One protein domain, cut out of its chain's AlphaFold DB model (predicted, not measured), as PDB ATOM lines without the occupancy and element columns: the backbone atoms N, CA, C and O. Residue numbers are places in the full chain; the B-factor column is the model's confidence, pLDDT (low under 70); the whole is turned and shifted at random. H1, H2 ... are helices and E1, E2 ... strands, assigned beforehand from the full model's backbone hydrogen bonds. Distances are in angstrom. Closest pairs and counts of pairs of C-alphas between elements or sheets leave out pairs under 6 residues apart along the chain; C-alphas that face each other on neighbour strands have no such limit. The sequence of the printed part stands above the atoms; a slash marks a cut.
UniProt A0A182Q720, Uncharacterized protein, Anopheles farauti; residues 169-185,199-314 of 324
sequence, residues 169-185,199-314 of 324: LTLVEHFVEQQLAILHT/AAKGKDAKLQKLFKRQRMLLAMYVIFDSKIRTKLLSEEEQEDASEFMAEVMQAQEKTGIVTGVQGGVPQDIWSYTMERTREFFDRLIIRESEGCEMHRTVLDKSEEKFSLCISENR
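This is residues 169 to 185 and 199 to 314 of the 324 residues of an uncharacterized protein of Anopheles farauti (UniProt A0A182Q720). A small hairpin of two strands, E1 and E2, has H4 and the inner end of the long helix H2 packed on it, with the short H3 between those two helices in the chain; H2 leads from there to one end of an elongated shape. Toward the other end H5 leads away from the hairpin, and H6 and H7 fold back and forth beside its far end, while H1 is near H2 alone among the helices. The printed part has 133 residues, mostly helix, with seven named helices and two named strands in the order H1 H2 H3 H4 E1 E2 H5 H6 H7; the sheet, E1 - E2, is antiparallel. It is only just compact, close to loose, with a radius of gyration of the C-alphas of 16.6 A and spans of 49 by 29 by 29 A.

Start at C-alpha 258, at (222.241, 281.688, 257.348), where E1 begins; it covers residues 258 to 262, and E2 follows as residues 265 to 268. Before them, H4 takes residues 235 to 249, 20.9 A long, and H3 residues 226 to 232. Find C-alpha 199 at (198.158, 295.504, 266.500); from there H2 runs 36.1 A to residue 223. H1, residues 169 to 185, is 24.6 A long. After the strands come H5, residues 271 to 288 and 24.5 A long, H6, residues 293 to 299, and H7, residues 303 to 312, which ends at C-alpha 312, (239.582, 281.158, 290.977).

Look first at the hairpin E1 and E2, antiparallel at 150 degrees between their directions: N 267 and O 260 are 2.7 A apart, and N 262 and O 265 are 2.9 A apart, both pairs within hydrogen-bond range. The closest C-alphas of H4 and E1, Met 249 and Gly 260, are 5.6 A apart; those of H2 and E2, Val 222 and Val 265, are 5.9 A apart. H2 touches H4 with residues 214 to 218 alone, about perpendicular at 86 degrees, closest at the C-alphas of Leu 217 and Ala 241, 5.7 A. H3 is close to H2 but not clearly touching, the closest C-alphas being Met 220 and Arg 229, 7.3 A. H1 is likewise close to H2 but not clearly touching, with the C-alphas of Leu 180 and Gln 208 closest at 7.3 A; H1 and H5 are apart. H5, with residues 282 to 286 alone, touches H6 in a helical hairpin at a shallow tilt of 19 degrees, with the C-alphas of Ile 286 and Arg 296 closest at 6.1 A. H6 and H7 form another, at 20 degrees, with the C-alphas of Thr 297 and Phe 306 closest at 5.3 A. Every O i to N i+4 pair is within hydrogen-bond range in H1, H2, H4, H5, H6 and H7; in H3 it is 2 of 3.

The two C-alphas farthest apart, Ala 199 and Glu 304, are 50.9 A apart. Residues 186 to 198 are not printed, and C-alphas 185 and 199 stand 16.4 A apart across this cut. Of the links that are printed whole, H4 to E1 is short and the others are tight. The mean pLDDT of the printed part is 76.3; look for values under 70 at 46 residues, among them 169 to 185 and 268 to 290.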
ATOM      1  N   LEU A 169     228.638 295.469 274.225       47.12
ATOM      2  CA  LEU A 169     227.518 294.561 273.984       47.12
ATOM      3  C   LEU A 169     226.245 295.316 273.587       47.12
ATOM      4  O   LEU A 169     225.561 294.886 272.663       47.12
ATOM      5  N   THR A 170     225.968 296.478 274.188       54.28
ATOM      6  CA  THR A 170     224.835 297.339 273.801       54.28
ATOM      7  C   THR A 170     224.984 297.850 272.368       54.28
ATOM      8  O   THR A 170     224.006 297.938 271.625       54.28
ATOM      9  N   LEU A 171     226.213 298.158 271.945       52.41
ATOM     10  CA  LEU A 171     226.476 298.595 270.574       52.41
ATOM     11  C   LEU A 171     226.235 297.466 269.560       52.41
ATOM     12  O   LEU A 171     225.629 297.692 268.509       52.41
ATOM     13  N   VAL A 172     226.693 296.253 269.876       51.25
ATOM     14  CA  VAL A 172     226.450 295.063 269.050       51.25
ATOM     15  C   VAL A 172     224.958 294.725 269.015       51.25
ATOM     16  O   VAL A 172     224.429 294.428 267.943       51.25
ATOM     17  N   GLU A 173     224.257 294.830 270.144       60.09
ATOM     18  CA  GLU A 173     222.815 294.604 270.212       60.09
ATOM     19  C   GLU A 173     222.052 295.567 269.293       60.09
ATOM     20  O   GLU A 173     221.281 295.114 268.445       60.09
ATOM     21  N   HIS A 174     222.333 296.871 269.370       60.28
ATOM     22  CA  HIS A 174     221.713 297.864 268.490       60.28
ATOM     23  C   HIS A 174     221.993 297.609 267.007       60.28
ATOM     24  O   HIS A 174     221.119 297.797 266.158       60.28
ATOM     25  N   PHE A 175     223.199 297.149 266.672       61.69
ATOM     26  CA  PHE A 175     223.520 296.773 265.301       61.69
ATOM     27  C   PHE A 175     222.642 295.608 264.812       61.69
ATOM     28  O   PHE A 175     222.078 295.676 263.717       61.69
ATOM     29  N   VAL A 176     222.483 294.561 265.628       61.19
ATOM     30  CA  VAL A 176     221.638 293.399 265.306       61.19
ATOM     31  C   VAL A 176     220.162 293.794 265.189       61.19
ATOM     32  O   VAL A 176     219.483 293.335 264.267       61.19
ATOM     33  N   GLU A 177     219.673 294.667 266.072       67.75
ATOM     34  CA  GLU A 177     218.317 295.229 266.013       67.75
ATOM     35  C   GLU A 177     218.062 295.977 264.706       67.75
ATOM     36  O   GLU A 177     217.047 295.745 264.046       67.75
ATOM     37  N   GLN A 178     219.000 296.825 264.286       65.69
ATOM     38  CA  GLN A 178     218.858 297.582 263.048       65.69
ATOM     39  C   GLN A 178     218.837 296.658 261.821       65.69
ATOM     40  O   GLN A 178     218.040 296.864 260.907       65.69
ATOM     41  N   GLN A 179     219.655 295.597 261.810       66.19
ATOM     42  CA  GLN A 179     219.604 294.585 260.744       66.19
ATOM     43  C   GLN A 179     218.261 293.856 260.694       66.19
ATOM     44  O   GLN A 179     217.759 293.554 259.612       66.19
ATOM     45  N   LEU A 180     217.682 293.546 261.857       67.19
ATOM     46  CA  LEU A 180     216.349 292.950 261.935       67.19
ATOM     47  C   LEU A 180     215.303 293.887 261.337       67.19
ATOM     48  O   LEU A 180     214.528 293.452 260.489       67.19
ATOM     49  N   ALA A 181     215.321 295.162 261.724       69.44
ATOM     50  CA  ALA A 181     214.373 296.150 261.227       69.44
ATOM     51  C   ALA A 181     214.390 296.248 259.691       69.44
ATOM     52  O   ALA A 181     213.333 296.145 259.070       69.44
ATOM     53  N   ILE A 182     215.581 296.340 259.083       66.19
ATOM     54  CA  ILE A 182     215.752 296.411 257.619       66.19
ATOM     55  C   ILE A 182     215.212 295.147 256.933       66.19
ATOM     56  O   ILE A 182     214.491 295.206 255.938       66.19
ATOM     57  N   LEU A 183     215.519 293.972 257.485       67.31
ATOM     58  CA  LEU A 183     215.034 292.712 256.930       67.31
ATOM     59  C   LEU A 183     213.497 292.623 256.958       67.31
ATOM     60  O   LEU A 183     212.880 292.078 256.040       67.31
ATOM     61  N   HIS A 184     212.874 293.137 258.018       69.12
ATOM     62  CA  HIS A 184     211.422 293.155 258.172       69.12
ATOM     63  C   HIS A 184     210.739 294.092 257.177       69.12
ATOM     64  O   HIS A 184     209.735 293.707 256.565       69.12
ATOM     65  N   THR A 185     211.281 295.297 256.991       66.19
ATOM     66  CA  THR A 185     210.755 296.251 256.010       66.19
ATOM     67  C   THR A 185     210.814 295.669 254.601       66.19
ATOM     68  O   THR A 185     209.811 295.712 253.891       66.19
ATOM     69  N   ALA A 199     198.169 296.950 266.692       82.38
ATOM     70  CA  ALA A 199     198.158 295.504 266.500       82.38
ATOM     71  C   ALA A 199     199.359 295.003 265.676       82.38
ATOM     72  O   ALA A 199     199.940 293.975 266.026       82.38
ATOM     73  N   ALA A 200     199.762 295.726 264.621       79.44
ATOM     74  CA  ALA A 200     200.964 295.396 263.852       79.44
ATOM     75  C   ALA A 200     202.226 295.533 264.712       79.44
ATOM     76  O   ALA A 200     203.020 294.599 264.758       79.44
ATOM     77  N   LYS A 201     202.351 296.617 265.492       81.81
ATOM     78  CA  LYS A 201     203.475 296.813 266.426       81.81
ATOM     79  C   LYS A 201     203.588 295.693 267.461       81.81
ATOM     80  O   LYS A 201     204.684 295.221 267.741       81.81
ATOM     81  N   GLY A 202     202.460 295.240 268.016       87.12
ATOM     82  CA  GLY A 202     202.448 294.139 268.981       87.12
ATOM     83  C   GLY A 202     202.896 292.802 268.380       87.12
ATOM     84  O   GLY A 202     203.606 292.040 269.038       87.12
ATOM     85  N   LYS A 203     202.510 292.516 267.129       85.44
ATOM     86  CA  LYS A 203     202.966 291.320 266.402       85.44
ATOM     87  C   LYS A 203     204.446 291.413 266.038       85.44
ATOM     88  O   LYS A 203     205.166 290.440 266.242       85.44
ATOM     89  N   ASP A 204     204.891 292.577 265.576       81.44
ATOM     90  CA  ASP A 204     206.283 292.804 265.191       81.44
ATOM     91  C   ASP A 204     207.224 292.671 266.392       81.44
ATOM     92  O   ASP A 204     208.201 291.939 266.330       81.44
ATOM     93  N   ALA A 205     206.862 293.234 267.550       83.31
ATOM     94  CA  ALA A 205     207.648 293.085 268.775       83.31
ATOM     95  C   ALA A 205     207.783 291.619 269.234       83.31
ATOM     96  O   ALA A 205     208.846 291.205 269.697       83.31
ATOM     97  N   LYS A 206     206.719 290.810 269.111       87.56
ATOM     98  CA  LYS A 206     206.783 289.369 269.419       87.56
ATOM     99  C   LYS A 206     207.695 288.632 268.444       87.56
ATOM    100  O   LYS A 206     208.497 287.804 268.865       87.56
ATOM    101  N   LEU A 207     207.584 288.956 267.162       84.44
ATOM    102  CA  LEU A 207     208.376 288.339 266.110       84.44
ATOM    103  C   LEU A 207     209.860 288.725 266.216       84.44
ATOM    104  O   LEU A 207     210.722 287.860 266.109       84.44
ATOM    105  N   GLN A 208     210.168 289.980 266.547       79.81
ATOM    106  CA  GLN A 208     211.530 290.432 266.830       79.81
ATOM    107  C   GLN A 208     212.144 289.704 268.026       79.81
ATOM    108  O   GLN A 208     213.299 289.295 267.956       79.81
ATOM    109  N   LYS A 209     211.386 289.499 269.113       85.81
ATOM    110  CA  LYS A 209     211.861 288.700 270.257       85.81
ATOM    111  C   LYS A 209     212.207 287.271 269.842       85.81
ATOM    112  O   LYS A 209     213.242 286.756 270.259       85.81
ATOM    113  N   LEU A 210     211.373 286.663 269.002       87.12
ATOM    114  CA  LEU A 210     211.598 285.316 268.487       87.12
ATOM    115  C   LEU A 210     212.846 285.258 267.596       87.12
ATOM    116  O   LEU A 210     213.712 284.420 267.825       87.12
ATOM    117  N   PHE A 211     213.015 286.210 266.677       83.75
ATOM    118  CA  PHE A 211     214.223 286.296 265.854       83.75
ATOM    119  C   PHE A 211     215.492 286.576 266.665       83.75
ATOM    120  O   PHE A 211     216.545 286.017 266.361       83.75
ATOM    121  N   LYS A 212     215.419 287.420 267.702       81.38
ATOM    122  CA  LYS A 212     216.543 287.644 268.621       81.38
ATOM    123  C   LYS A 212     216.947 286.338 269.311       81.38
ATOM    124  O   LYS A 212     218.127 285.997 269.279       81.38
ATOM    125  N   ARG A 213     215.980 285.587 269.863       85.81
ATOM    126  CA  ARG A 213     216.222 284.268 270.488       85.81
ATOM    127  C   ARG A 213     216.852 283.298 269.488       85.81
ATOM    128  O   ARG A 213     217.921 282.769 269.765       85.81
ATOM    129  N   GLN A 214     216.258 283.147 268.304       87.06
ATOM    130  CA  GLN A 214     216.781 282.301 267.223       87.06
ATOM    131  C   GLN A 214     218.244 282.611 266.897       87.06
ATOM    132  O   GLN A 214     219.095 281.727 266.899       87.06
ATOM    133  N   ARG A 215     218.559 283.885 266.645       82.69
ATOM    134  CA  ARG A 215     219.916 284.297 266.267       82.69
ATOM    135  C   ARG A 215     220.918 284.113 267.392       82.69
ATOM    136  O   ARG A 215     222.043 283.714 267.120       82.69
ATOM    137  N   MET A 216     220.518 284.385 268.631       82.75
ATOM    138  CA  MET A 216     221.359 284.130 269.794       82.75
ATOM    139  C   MET A 216     221.718 282.643 269.873       82.75
ATOM    140  O   MET A 216     222.895 282.315 269.974       82.75
ATOM    141  N   LEU A 217     220.738 281.746 269.734       86.88
ATOM    142  CA  LEU A 217     220.971 280.300 269.752       86.88
ATOM    143  C   LEU A 217     221.895 279.846 268.614       86.88
ATOM    144  O   LEU A 217     222.867 279.131 268.851       86.88
ATOM    145  N   LEU A 218     221.663 280.320 267.389       87.12
ATOM    146  CA  LEU A 218     222.532 280.006 266.251       87.12
ATOM    147  C   LEU A 218     223.957 280.540 266.461       87.12
ATOM    148  O   LEU A 218     224.925 279.829 266.192       87.12
ATOM    149  N   ALA A 219     224.102 281.747 267.014       80.00
ATOM    150  CA  ALA A 219     225.400 282.297 267.382       80.00
ATOM    151  C   ALA A 219     226.099 281.418 268.430       80.00
ATOM    152  O   ALA A 219     227.276 281.117 268.265       80.00
ATOM    153  N   MET A 220     225.392 280.916 269.448       80.69
ATOM    154  CA  MET A 220     225.964 279.985 270.435       80.69
ATOM    155  C   MET A 220     226.525 278.716 269.773       80.69
ATOM    156  O   MET A 220     227.591 278.244 270.169       80.69
ATOM    157  N   TYR A 221     225.858 278.196 268.735       88.12
ATOM    158  CA  TYR A 221     226.324 277.039 267.955       88.12
ATOM    159  C   TYR A 221     227.570 277.315 267.113       88.12
ATOM    160  O   TYR A 221     228.393 276.417 266.937       88.12
ATOM    161  N   VAL A 222     227.724 278.545 266.625       80.06
ATOM    162  CA  VAL A 222     228.923 278.987 265.898       80.06
ATOM    163  C   VAL A 222     230.085 279.256 266.858       80.06
ATOM    164  O   VAL A 222     231.239 278.970 266.546       80.06
ATOM    165  N   ILE A 223     229.790 279.829 268.025       75.19
ATOM    166  CA  ILE A 223     230.796 280.323 268.964       75.19
ATOM    167  C   ILE A 223     231.405 279.193 269.805       75.19
ATOM    168  O   ILE A 223     232.624 279.172 269.988       75.19
ATOM    169  N   PHE A 224     230.574 278.295 270.335       78.50
ATOM    170  CA  PHE A 224     230.973 277.293 271.325       78.50
ATOM    171  C   PHE A 224     230.947 275.885 270.739       78.50
ATOM    172  O   PHE A 224     230.112 275.581 269.891       78.50
ATOM    173  N   ASP A 225     231.828 275.001 271.212       86.31
ATOM    174  CA  ASP A 225     231.787 273.582 270.849       86.31
ATOM    175  C   ASP A 225     230.616 272.841 271.520       86.31
ATOM    176  O   ASP A 225     229.944 273.357 272.415       86.31
ATOM    177  N   SER A 226     230.359 271.605 271.088       91.69
ATOM    178  CA  SER A 226     229.227 270.821 271.587       91.69
ATOM    179  C   SER A 226     229.277 270.545 273.090       91.69
ATOM    180  O   SER A 226     228.221 270.517 273.714       91.69
ATOM    181  N   LYS A 227     230.462 270.379 273.693       91.44
ATOM    182  CA  LYS A 227     230.599 270.088 275.129       91.44
ATOM    183  C   LYS A 227     230.286 271.309 275.982       91.44
ATOM    184  O   LYS A 227     229.741 271.173 277.074       91.44
ATOM    185  N   ILE A 228     230.667 272.496 275.516       81.19
ATOM    186  CA  ILE A 228     230.367 273.749 276.209       81.19
ATOM    187  C   ILE A 228     228.877 274.070 276.064       81.19
ATOM    188  O   ILE A 228     228.231 274.435 277.045       81.19
ATOM    189  N   ARG A 229     228.295 273.866 274.876       89.75
ATOM    190  CA  ARG A 229     226.870 274.140 274.633       89.75
ATOM    191  C   ARG A 229     225.941 273.316 275.511       89.75
ATOM    192  O   ARG A 229     224.988 273.884 276.025       89.75
ATOM    193  N   THR A 230     226.238 272.041 275.753       93.06
ATOM    194  CA  THR A 230     225.406 271.205 276.639       93.06
ATOM    195  C   THR A 230     225.412 271.664 278.095       93.06
ATOM    196  O   THR A 230     224.504 271.320 278.843       93.06
ATOM    197  N   LYS A 231     226.422 272.442 278.507       91.75
ATOM    198  CA  LYS A 231     226.488 273.061 279.838       91.75
ATOM    199  C   LYS A 231     225.817 274.438 279.881       91.75
ATOM    200  O   LYS A 231     225.379 274.847 280.951       91.75
ATOM    201  N   LEU A 232     225.808 275.166 278.760       75.12
ATOM    202  CA  LEU A 232     225.314 276.548 278.682       75.12
ATOM    203  C   LEU A 232     223.846 276.660 278.264       75.12
ATOM    204  O   LEU A 232     223.184 277.599 278.688       75.12
ATOM    205  N   LEU A 233     223.364 275.753 277.415       88.25
ATOM    206  CA  LEU A 233     222.013 275.779 276.857       88.25
ATOM    207  C   LEU A 233     221.154 274.704 277.514       88.25
ATOM    208  O   LEU A 233     221.605 273.568 277.688       88.25
ATOM    209  N   SER A 234     219.903 275.040 277.812       94.62
ATOM    210  CA  SER A 234     218.916 274.047 278.241       94.62
ATOM    211  C   SER A 234     218.587 273.054 277.117       94.62
ATOM    212  O   SER A 234     218.882 273.304 275.948       94.62
ATOM    213  N   GLU A 235     217.977 271.913 277.455       96.62
ATOM    214  CA  GLU A 235     217.536 270.934 276.449       96.62
ATOM    215  C   GLU A 235     216.524 271.549 275.467       96.62
ATOM    216  O   GLU A 235     216.658 271.346 274.263       96.62
ATOM    217  N   GLU A 236     215.602 272.390 275.957       96.88
ATOM    218  CA  GLU A 236     214.645 273.143 275.127       96.88
ATOM    219  C   GLU A 236     215.369 274.069 274.137       96.88
ATOM    220  O   GLU A 236     215.075 274.078 272.949       96.88
ATOM    221  N   GLU A 237     216.375 274.819 274.595       94.56
ATOM    222  CA  GLU A 237     217.141 275.731 273.734       94.56
ATOM    223  C   GLU A 237     217.981 274.997 272.680       94.56
ATOM    224  O   GLU A 237     218.204 275.516 271.582       94.56
ATOM    225  N   GLN A 238     218.471 273.799 273.004       95.19
ATOM    226  CA  GLN A 238     219.183 272.944 272.054       95.19
ATOM    227  C   GLN A 238     218.235 272.352 271.007       95.19
ATOM    228  O   GLN A 238     218.611 272.253 269.833       95.19
ATOM    229  N   GLU A 239     217.022 271.971 271.410       96.56
ATOM    230  CA  GLU A 239     215.972 271.494 270.511       96.56
ATOM    231  C   GLU A 239     215.519 272.611 269.565       96.56
ATOM    232  O   GLU A 239     215.602 272.432 268.350       96.56
ATOM    233  N   ASP A 240     215.204 273.795 270.100       94.62
ATOM    234  CA  ASP A 240     214.892 275.009 269.334       94.62
ATOM    235  C   ASP A 240     215.971 275.298 268.279       94.62
ATOM    236  O   ASP A 240     215.694 275.468 267.092       94.62
ATOM    237  N   ALA A 241     217.243 275.339 268.697       92.94
ATOM    238  CA  ALA A 241     218.358 275.593 267.789       92.94
ATOM    239  C   ALA A 241     218.449 274.535 266.679       92.94
ATOM    240  O   ALA A 241     218.778 274.858 265.534       92.94
ATOM    241  N   SER A 242     218.157 273.278 267.015       94.88
ATOM    242  CA  SER A 242     218.174 272.158 266.074       94.88
ATOM    243  C   SER A 242     217.027 272.243 265.068       94.88
ATOM    244  O   SER A 242     217.259 272.022 263.878       94.88
ATOM    245  N   GLU A 243     215.830 272.634 265.510       95.00
ATOM    246  CA  GLU A 243     214.685 272.913 264.641       95.00
ATOM    247  C   GLU A 243     215.016 274.045 263.658       95.00
ATOM    248  O   GLU A 243     214.899 273.863 262.445       95.00
ATOM    249  N   PHE A 244     215.563 275.167 264.139       91.69
ATOM    250  CA  PHE A 244     215.950 276.281 263.265       91.69
ATOM    251  C   PHE A 244     217.039 275.899 262.262       91.69
ATOM    252  O   PHE A 244     216.978 276.282 261.093       91.69
ATOM    253  N   MET A 245     218.035 275.112 262.673       92.25
ATOM    254  CA  MET A 245     219.038 274.589 261.743       92.25
ATOM    255  C   MET A 245     218.412 273.684 260.675       92.25
ATOM    256  O   MET A 245     218.821 273.747 259.514       92.25
ATOM    257  N   ALA A 246     217.402 272.883 261.024       92.88
ATOM    258  CA  ALA A 246     216.676 272.066 260.058       92.88
ATOM    259  C   ALA A 246     215.874 272.927 259.063       92.88
ATOM    260  O   ALA A 246     215.912 272.652 257.862       92.88
ATOM    261  N   GLU A 247     215.220 274.000 259.517       91.19
ATOM    262  CA  GLU A 247     214.533 274.964 258.640       91.19
ATOM    263  C   GLU A 247     215.499 275.637 257.652       91.19
ATOM    264  O   GLU A 247     215.199 275.771 256.458       91.19
ATOM    265  N   VAL A 248     216.688 276.020 258.133       87.69
ATOM    266  CA  VAL A 248     217.772 276.563 257.300       87.69
ATOM    267  C   VAL A 248     218.202 275.541 256.248       87.69
ATOM    268  O   VAL A 248     218.312 275.885 255.072       87.69
ATOM    269  N   MET A 249     218.416 274.279 256.636       87.56
ATOM    270  CA  MET A 249     218.812 273.215 255.703       87.56
ATOM    271  C   MET A 249     217.762 272.949 254.623       87.56
ATOM    272  O   MET A 249     218.114 272.634 253.488       87.56
ATOM    273  N   GLN A 250     216.480 273.099 254.952       90.19
ATOM    274  CA  GLN A 250     215.379 272.949 254.000       90.19
ATOM    275  C   GLN A 250     215.200 274.177 253.088       90.19
ATOM    276  O   GLN A 250     214.254 274.210 252.298       90.19
ATOM    277  N   ALA A 251     216.075 275.187 253.195       81.31
ATOM    278  CA  ALA A 251     215.955 276.483 252.524       81.31
ATOM    279  C   ALA A 251     214.598 277.173 252.777       81.31
ATOM    280  O   ALA A 251     214.136 277.995 251.981       81.31
ATOM    281  N   GLN A 252     213.941 276.831 253.890       75.00
ATOM    282  CA  GLN A 252     212.699 277.467 254.325       75.00
ATOM    283  C   GLN A 252     212.978 278.756 255.096       75.00
ATOM    284  O   GLN A 252     212.122 279.642 255.165       75.00
ATOM    285  N   GLU A 253     214.196 278.895 255.613       74.50
ATOM    286  CA  GLU A 253     214.676 280.129 256.203       74.50
ATOM    287  C   GLU A 253     214.846 281.191 255.110       74.50
ATOM    288  O   GLU A 253     215.672 281.098 254.204       74.50
ATOM    289  N   LYS A 254     213.983 282.207 255.152       67.19
ATOM    290  CA  LYS A 254     213.941 283.249 254.116       67.19
ATOM    291  C   LYS A 254     214.869 284.422 254.411       67.19
ATOM    292  O   LYS A 254     214.812 285.411 253.689       67.19
ATOM    293  N   THR A 255     215.538 284.471 255.568       69.94
ATOM    294  CA  THR A 255     216.279 285.676 256.001       69.94
ATOM    295  C   THR A 255     217.542 285.874 255.201       69.94
ATOM    296  O   THR A 255     217.952 287.020 255.031       69.94
ATOM    297  N   GLY A 256     218.095 284.791 254.650       67.06
ATOM    298  CA  GLY A 256     219.331 284.864 253.886       67.06
ATOM    299  C   GLY A 256     220.499 285.317 254.754       67.06
ATOM    300  O   GLY A 256     221.474 285.834 254.230       67.06
ATOM    301  N   ILE A 257     220.380 285.181 256.075       70.50
ATOM    302  CA  ILE A 257     221.470 285.397 257.020       70.50
ATOM    303  C   ILE A 257     222.270 284.111 257.052       70.50
ATOM    304  O   ILE A 257     223.411 284.096 256.603       70.50
ATOM    305  N   VAL A 258     221.614 283.003 257.390       78.19
ATOM    306  CA  VAL A 258     222.241 281.688 257.348       78.19
ATOM    307  C   VAL A 258     222.129 281.098 255.943       78.19
ATOM    308  O   VAL A 258     221.039 280.844 255.443       78.19
ATOM    309  N   THR A 259     223.271 280.877 255.293       80.19
ATOM    310  CA  THR A 259     223.358 280.250 253.961       80.19
ATOM    311  C   THR A 259     223.186 278.739 253.964       80.19
ATOM    312  O   THR A 259     222.893 278.163 252.919       80.19
ATOM    313  N   GLY A 260     223.393 278.080 255.101       88.50
ATOM    314  CA  GLY A 260     223.256 276.635 255.221       88.50
ATOM    315  C   GLY A 260     223.699 276.134 256.587       88.50
ATOM    316  O   GLY A 260     223.967 276.919 257.489       88.50
ATOM    317  N   VAL A 261     223.816 274.820 256.749       89.44
ATOM    318  CA  VAL A 261     224.366 274.192 257.958       89.44
ATOM    319  C   VAL A 261     225.395 273.161 257.517       89.44
ATOM    320  O   VAL A 261     225.118 272.343 256.642       89.44
ATOM    321  N   GLN A 262     226.589 273.193 258.108       88.75
ATOM    322  CA  GLN A 262     227.661 272.244 257.811       88.75
ATOM    323  C   GLN A 262     228.240 271.716 259.119       88.75
ATOM    324  O   GLN A 262     228.632 272.489 259.990       88.75
ATOM    325  N   GLY A 263     228.270 270.390 259.274       88.88
ATOM    326  CA  GLY A 263     228.770 269.753 260.497       88.88
ATOM    327  C   GLY A 263     227.959 270.093 261.754       88.88
ATOM    328  O   GLY A 263     228.526 270.146 262.838       88.88
ATOM    329  N   GLY A 264     226.657 270.372 261.613       88.88
ATOM    330  CA  GLY A 264     225.809 270.805 262.732       88.88
ATOM    331  C   GLY A 264     226.103 272.227 263.220       88.88
ATOM    332  O   GLY A 264     225.727 272.575 264.336       88.88
ATOM    333  N   VAL A 265     226.798 273.030 262.410       86.31
ATOM    334  CA  VAL A 265     227.078 274.441 262.678       86.31
ATOM    335  C   VAL A 265     226.470 275.291 261.557       86.31
ATOM    336  O   VAL A 265     226.717 275.002 260.378       86.31
ATOM    337  N   PRO A 266     225.682 276.330 261.882       86.19
ATOM    338  CA  PRO A 266     225.157 277.272 260.899       86.19
ATOM    339  C   PRO A 266     226.288 277.918 260.088       86.19
ATOM    340  O   PRO A 266     227.215 278.510 260.638       86.19
ATOM    341  N   GLN A 267     226.210 277.805 258.767       82.31
ATOM    342  CA  GLN A 267     227.054 278.517 257.816       82.31
ATOM    343  C   GLN A 267     226.393 279.860 257.534       82.31
ATOM    344  O   GLN A 267     225.482 279.964 256.713       82.31
ATOM    345  N   ASP A 268     226.810 280.878 258.269       68.75
ATOM    346  CA  ASP A 268     226.290 282.235 258.149       68.75
ATOM    347  C   ASP A 268     226.914 282.948 256.925       68.75
ATOM    348  O   ASP A 268     228.107 282.771 256.676       68.75
ATOM    349  N   ILE A 269     226.184 283.804 256.186       54.59
ATOM    350  CA  ILE A 269     226.798 284.747 255.204       54.59
ATOM    351  C   ILE A 269     227.854 285.594 255.902       54.59
ATOM    352  O   ILE A 269     228.864 286.023 255.336       54.59
ATOM    353  N   TRP A 270     227.594 285.831 257.175       55.09
ATOM    354  CA  TRP A 270     228.458 286.569 258.041       55.09
ATOM    355  C   TRP A 270     229.626 285.742 258.554       55.09
ATOM    356  O   TRP A 270     230.480 286.358 259.161       55.09
ATOM    357  N   SER A 271     229.747 284.432 258.305       56.22
ATOM    358  CA  SER A 271     230.780 283.605 258.947       56.22
ATOM    359  C   SER A 271     232.157 284.228 258.778       56.22
ATOM    360  O   SER A 271     232.751 284.601 259.770       56.22
ATOM    361  N   TYR A 272     232.590 284.556 257.561       53.94
ATOM    362  CA  TYR A 272     233.890 285.199 257.367       53.94
ATOM    363  C   TYR A 272     233.950 286.643 257.901       53.94
ATOM    364  O   TYR A 272     234.933 287.049 258.516       53.94
ATOM    365  N   THR A 273     232.917 287.459 257.670       48.88
ATOM    366  CA  THR A 273     232.966 288.895 258.020       48.88
ATOM    367  C   THR A 273     232.760 289.133 259.514       48.88
ATOM    368  O   THR A 273     233.474 289.939 260.102       48.88
ATOM    369  N   MET A 274     231.812 288.440 260.138       55.47
ATOM    370  CA  MET A 274     231.606 288.392 261.583       55.47
ATOM    371  C   MET A 274     232.702 287.611 262.281       55.47
ATOM    372  O   MET A 274     233.073 288.054 263.345       55.47
ATOM    373  N   GLU A 275     233.296 286.553 261.722       59.81
ATOM    374  CA  GLU A 275     234.485 285.933 262.332       59.81
ATOM    375  C   GLU A 275     235.650 286.920 262.349       59.81
ATOM    376  O   GLU A 275     236.281 287.078 263.383       59.81
ATOM    377  N   ARG A 276     235.873 287.686 261.273       58.78
ATOM    378  CA  ARG A 276     236.879 288.763 261.257       58.78
ATOM    379  C   ARG A 276     236.526 289.939 262.163       58.78
ATOM    380  O   ARG A 276     237.409 290.507 262.797       58.78
ATOM    381  N   THR A 277     235.255 290.324 262.215       52.75
ATOM    382  CA  THR A 277     234.771 291.423 263.067       52.75
ATOM    383  C   THR A 277     234.837 291.024 264.537       52.75
ATOM    384  O   THR A 277     235.289 291.803 265.366       52.75
ATOM    385  N   ARG A 278     234.461 289.787 264.848       62.03
ATOM    386  CA  ARG A 278     234.589 289.160 266.154       62.03
ATOM    387  C   ARG A 278     236.050 289.018 266.531       62.03
ATOM    388  O   ARG A 278     236.410 289.540 267.564       62.03
ATOM    389  N   GLU A 279     236.901 288.441 265.685       66.88
ATOM    390  CA  GLU A 279     238.354 288.364 265.893       66.88
ATOM    391  C   GLU A 279     238.943 289.754 266.171       66.88
ATOM    392  O   GLU A 279     239.777 289.915 267.058       66.88
ATOM    393  N   PHE A 280     238.487 290.777 265.446       62.28
ATOM    394  CA  PHE A 280     238.866 292.162 265.691       62.28
ATOM    395  C   PHE A 280     238.407 292.658 267.071       62.28
ATOM    396  O   PHE A 280     239.236 293.176 267.816       62.28
ATOM    397  N   PHE A 281     237.132 292.487 267.433       58.16
ATOM    398  CA  PHE A 281     236.601 292.892 268.741       58.16
ATOM    399  C   PHE A 281     237.214 292.098 269.893       58.16
ATOM    400  O   PHE A 281     237.507 292.662 270.933       58.16
ATOM    401  N   ASP A 282     237.478 290.820 269.695       64.38
ATOM    402  CA  ASP A 282     238.083 289.914 270.657       64.38
ATOM    403  C   ASP A 282     239.546 290.287 270.916       64.38
ATOM    404  O   ASP A 282     239.976 290.390 272.066       64.38
ATOM    405  N   ARG A 283     240.304 290.608 269.859       68.50
ATOM    406  CA  ARG A 283     241.650 291.186 269.984       68.50
ATOM    407  C   ARG A 283     241.614 292.567 270.630       68.50
ATOM    408  O   ARG A 283     242.523 292.886 271.389       68.50
ATOM    409  N   LEU A 284     240.593 293.375 270.344       54.72
ATOM    410  CA  LEU A 284     240.395 294.684 270.966       54.72
ATOM    411  C   LEU A 284     240.116 294.531 272.468       54.72
ATOM    412  O   LEU A 284     240.796 295.159 273.260       54.72
ATOM    413  N   ILE A 285     239.195 293.659 272.876       57.41
ATOM    414  CA  ILE A 285     238.854 293.405 274.284       57.41
ATOM    415  C   ILE A 285     240.073 292.866 275.039       57.41
ATOM    416  O   ILE A 285     240.439 293.420 276.070       57.41
ATOM    417  N   ILE A 286     240.762 291.852 274.495       66.56
ATOM    418  CA  ILE A 286     241.997 291.323 275.096       66.56
ATOM    419  C   ILE A 286     243.059 292.416 275.246       66.56
ATOM    420  O   ILE A 286     243.830 292.393 276.206       66.56
ATOM    421  N   ARG A 287     243.180 293.301 274.250       62.97
ATOM    422  CA  ARG A 287     244.201 294.344 274.252       62.97
ATOM    423  C   ARG A 287     243.853 295.456 275.226       62.97
ATOM    424  O   ARG A 287     244.763 295.925 275.881       62.97
ATOM    425  N   GLU A 288     242.598 295.895 275.264       52.97
ATOM    426  CA  GLU A 288     242.142 297.114 275.945       52.97
ATOM    427  C   GLU A 288     241.638 296.903 277.375       52.97
ATOM    428  O   GLU A 288     241.385 297.881 278.073       52.97
ATOM    429  N   SER A 289     241.472 295.658 277.823       53.16
ATOM    430  CA  SER A 289     240.978 295.343 279.167       53.16
ATOM    431  C   SER A 289     242.006 294.535 279.962       53.16
ATOM    432  O   SER A 289     242.252 293.360 279.680       53.16
ATOM    433  N   GLU A 290     242.596 295.158 280.985       64.31
ATOM    434  CA  GLU A 290     243.352 294.436 282.014       64.31
ATOM    435  C   GLU A 290     242.395 293.541 282.826       64.31
ATOM    436  O   GLU A 290     241.267 293.935 283.121       64.31
ATOM    437  N   GLY A 291     242.814 292.311 283.153       72.56
ATOM    438  CA  GLY A 291     241.974 291.336 283.871       72.56
ATOM    439  C   GLY A 291     240.953 290.579 283.006       72.56
ATOM    440  O   GLY A 291     240.083 289.884 283.524       72.56
ATOM    441  N   CYS A 292     241.040 290.666 281.675       72.00
ATOM    442  CA  CYS A 292     240.228 289.842 280.772       72.00
ATOM    443  C   CYS A 292     240.821 288.437 280.539       72.00
ATOM    444  O   CYS A 292     240.753 287.917 279.419       72.00
ATOM    445  N   GLU A 293     241.389 287.781 281.563       75.81
ATOM    446  CA  GLU A 293     241.897 286.409 281.403       75.81
ATOM    447  C   GLU A 293     240.787 285.444 280.975       75.81
ATOM    448  O   GLU A 293     241.014 284.572 280.138       75.81
ATOM    449  N   MET A 294     239.558 285.647 281.455       68.44
ATOM    450  CA  MET A 294     238.419 284.823 281.048       68.44
ATOM    451  C   MET A 294     238.100 284.975 279.551       68.44
ATOM    452  O   MET A 294     237.857 283.990 278.862       68.44
ATOM    453  N   HIS A 295     238.175 286.192 279.005       68.19
ATOM    454  CA  HIS A 295     237.934 286.424 277.574       68.19
ATOM    455  C   HIS A 295     239.076 285.852 276.723       68.19
ATOM    456  O   HIS A 295     238.842 285.199 275.705       68.19
ATOM    457  N   ARG A 296     240.324 286.017 277.182       76.31
ATOM    458  CA  ARG A 296     241.516 285.452 276.531       76.31
ATOM    459  C   ARG A 296     241.496 283.922 276.516       76.31
ATOM    460  O   ARG A 296     241.848 283.325 275.507       76.31
ATOM    461  N   THR A 297     241.041 283.280 277.586       75.81
ATOM    462  CA  THR A 297     240.964 281.810 277.668       75.81
ATOM    463  C   THR A 297     239.872 281.216 276.784       75.81
ATOM    464  O   THR A 297     240.106 280.178 276.161       75.81
ATOM    465  N   VAL A 298     238.730 281.903 276.646       68.31
ATOM    466  CA  VAL A 298     237.697 281.564 275.650       68.31
ATOM    467  C   VAL A 298     238.264 281.634 274.229       68.31
ATOM    468  O   VAL A 298     237.984 280.759 273.408       68.31
ATOM    469  N   LEU A 299     239.100 282.632 273.938       72.19
ATOM    470  CA  LEU A 299     239.693 282.827 272.610       72.19
ATOM    471  C   LEU A 299     240.807 281.846 272.276       72.19
ATOM    472  O   LEU A 299     240.857 281.332 271.160       72.19
ATOM    473  N   ASP A 300     241.637 281.520 273.262       79.38
ATOM    474  CA  ASP A 300     242.636 280.456 273.170       79.38
ATOM    475  C   ASP A 300     241.988 279.064 273.015       79.38
ATOM    476  O   ASP A 300     242.696 278.085 272.773       79.38
ATOM    477  N   LYS A 301     240.657 278.954 273.182       76.44
ATOM    478  CA  LYS A 301     239.896 277.693 273.225       76.44
ATOM    479  C   LYS A 301     240.492 276.691 274.222       76.44
ATOM    480  O   LYS A 301     240.465 275.482 274.005       76.44
ATOM    481  N   SER A 302     241.059 277.196 275.318       84.38
ATOM    482  CA  SER A 302     241.730 276.375 276.324       84.38
ATOM    483  C   SER A 302     240.757 276.024 277.445       84.38
ATOM    484  O   SER A 302     240.536 276.819 278.357       84.38
ATOM    485  N   GLU A 303     240.182 274.819 277.380       80.19
ATOM    486  CA  GLU A 303     239.228 274.318 278.384       80.19
ATOM    487  C   GLU A 303     239.839 274.302 279.798       80.19
ATOM    488  O   GLU A 303     239.177 274.664 280.772       80.19
ATOM    489  N   GLU A 304     241.124 273.956 279.908       87.00
ATOM    490  CA  GLU A 304     241.871 273.924 281.170       87.00
ATOM    491  C   GLU A 304     242.002 275.316 281.793       87.00
ATOM    492  O   GLU A 304     241.630 275.513 282.951       87.00
ATOM    493  N   LYS A 305     242.468 276.307 281.017       80.62
ATOM    494  CA  LYS A 305     242.616 277.677 281.524       80.62
ATOM    495  C   LYS A 305     241.259 278.312 281.836       80.62
ATOM    496  O   LYS A 305     241.141 279.031 282.821       80.62
ATOM    497  N   PHE A 306     240.233 278.030 281.032       75.12
ATOM    498  CA  PHE A 306     238.878 278.511 281.294       75.12
ATOM    499  C   PHE A 306     238.315 277.932 282.600       75.12
ATOM    500  O   PHE A 306     237.771 278.663 283.427       75.12
ATOM    501  N   SER A 307     238.510 276.628 282.832       79.25
ATOM    502  CA  SER A 307     238.097 275.958 284.072       79.25
ATOM    503  C   SER A 307     238.824 276.523 285.295       79.25
ATOM    504  O   SER A 307     238.197 276.743 286.333       79.25
ATOM    505  N   LEU A 308     240.123 276.813 285.156       85.38
ATOM    506  CA  LEU A 308     240.921 277.464 286.192       85.38
ATOM    507  C   LEU A 308     240.379 278.867 286.513       85.38
ATOM    508  O   LEU A 308     240.053 279.123 287.672       85.38
ATOM    509  N   CYS A 309     240.161 279.715 285.499       77.25
ATOM    510  CA  CYS A 309     239.596 281.059 285.675       77.25
ATOM    511  C   CYS A 309     238.234 281.040 286.388       77.25
ATOM    512  O   CYS A 309     237.977 281.886 287.245       77.25
ATOM    513  N   ILE A 310     237.356 280.078 286.076       74.44
ATOM    514  CA  ILE A 310     236.070 279.927 286.780       74.44
ATOM    515  C   ILE A 310     236.280 279.507 288.241       74.44
ATOM    516  O   ILE A 310     235.583 279.995 289.130       74.44
ATOM    517  N   SER A 311     237.221 278.600 288.508       81.50
ATOM    518  CA  SER A 311     237.487 278.117 289.867       81.50
ATOM    519  C   SER A 311     238.088 279.191 290.779       81.50
ATOM    520  O   SER A 311     237.695 279.283 291.940       81.50
ATOM    521  N   GLU A 312     238.961 280.049 290.245       81.62
ATOM    522  CA  GLU A 312     239.582 281.158 290.977       81.62
ATOM    523  C   GLU A 312     238.578 282.278 291.285       81.62
ATOM    524  O   GLU A 312     238.650 282.898 292.343       81.62
ATOM    525  N   ASN A 313     237.578 282.478 290.420       73.25
ATOM    526  CA  ASN A 313     236.507 283.461 290.621       73.25
ATOM    527  C   ASN A 313     235.307 282.935 291.433       73.25
ATOM    528  O   ASN A 313     234.382 283.685 291.748       73.25
ATOM    529  N   ARG A 314     235.279 281.654 291.825       71.62
ATOM    530  CA  ARG A 314     234.174 281.123 292.649       71.62
ATOM    531  C   ARG A 314     234.083 281.785 294.025       71.62
ATOM    532  O   ARG A 314     232.987 281.881 294.570       71.62
TER     533      ARG A 314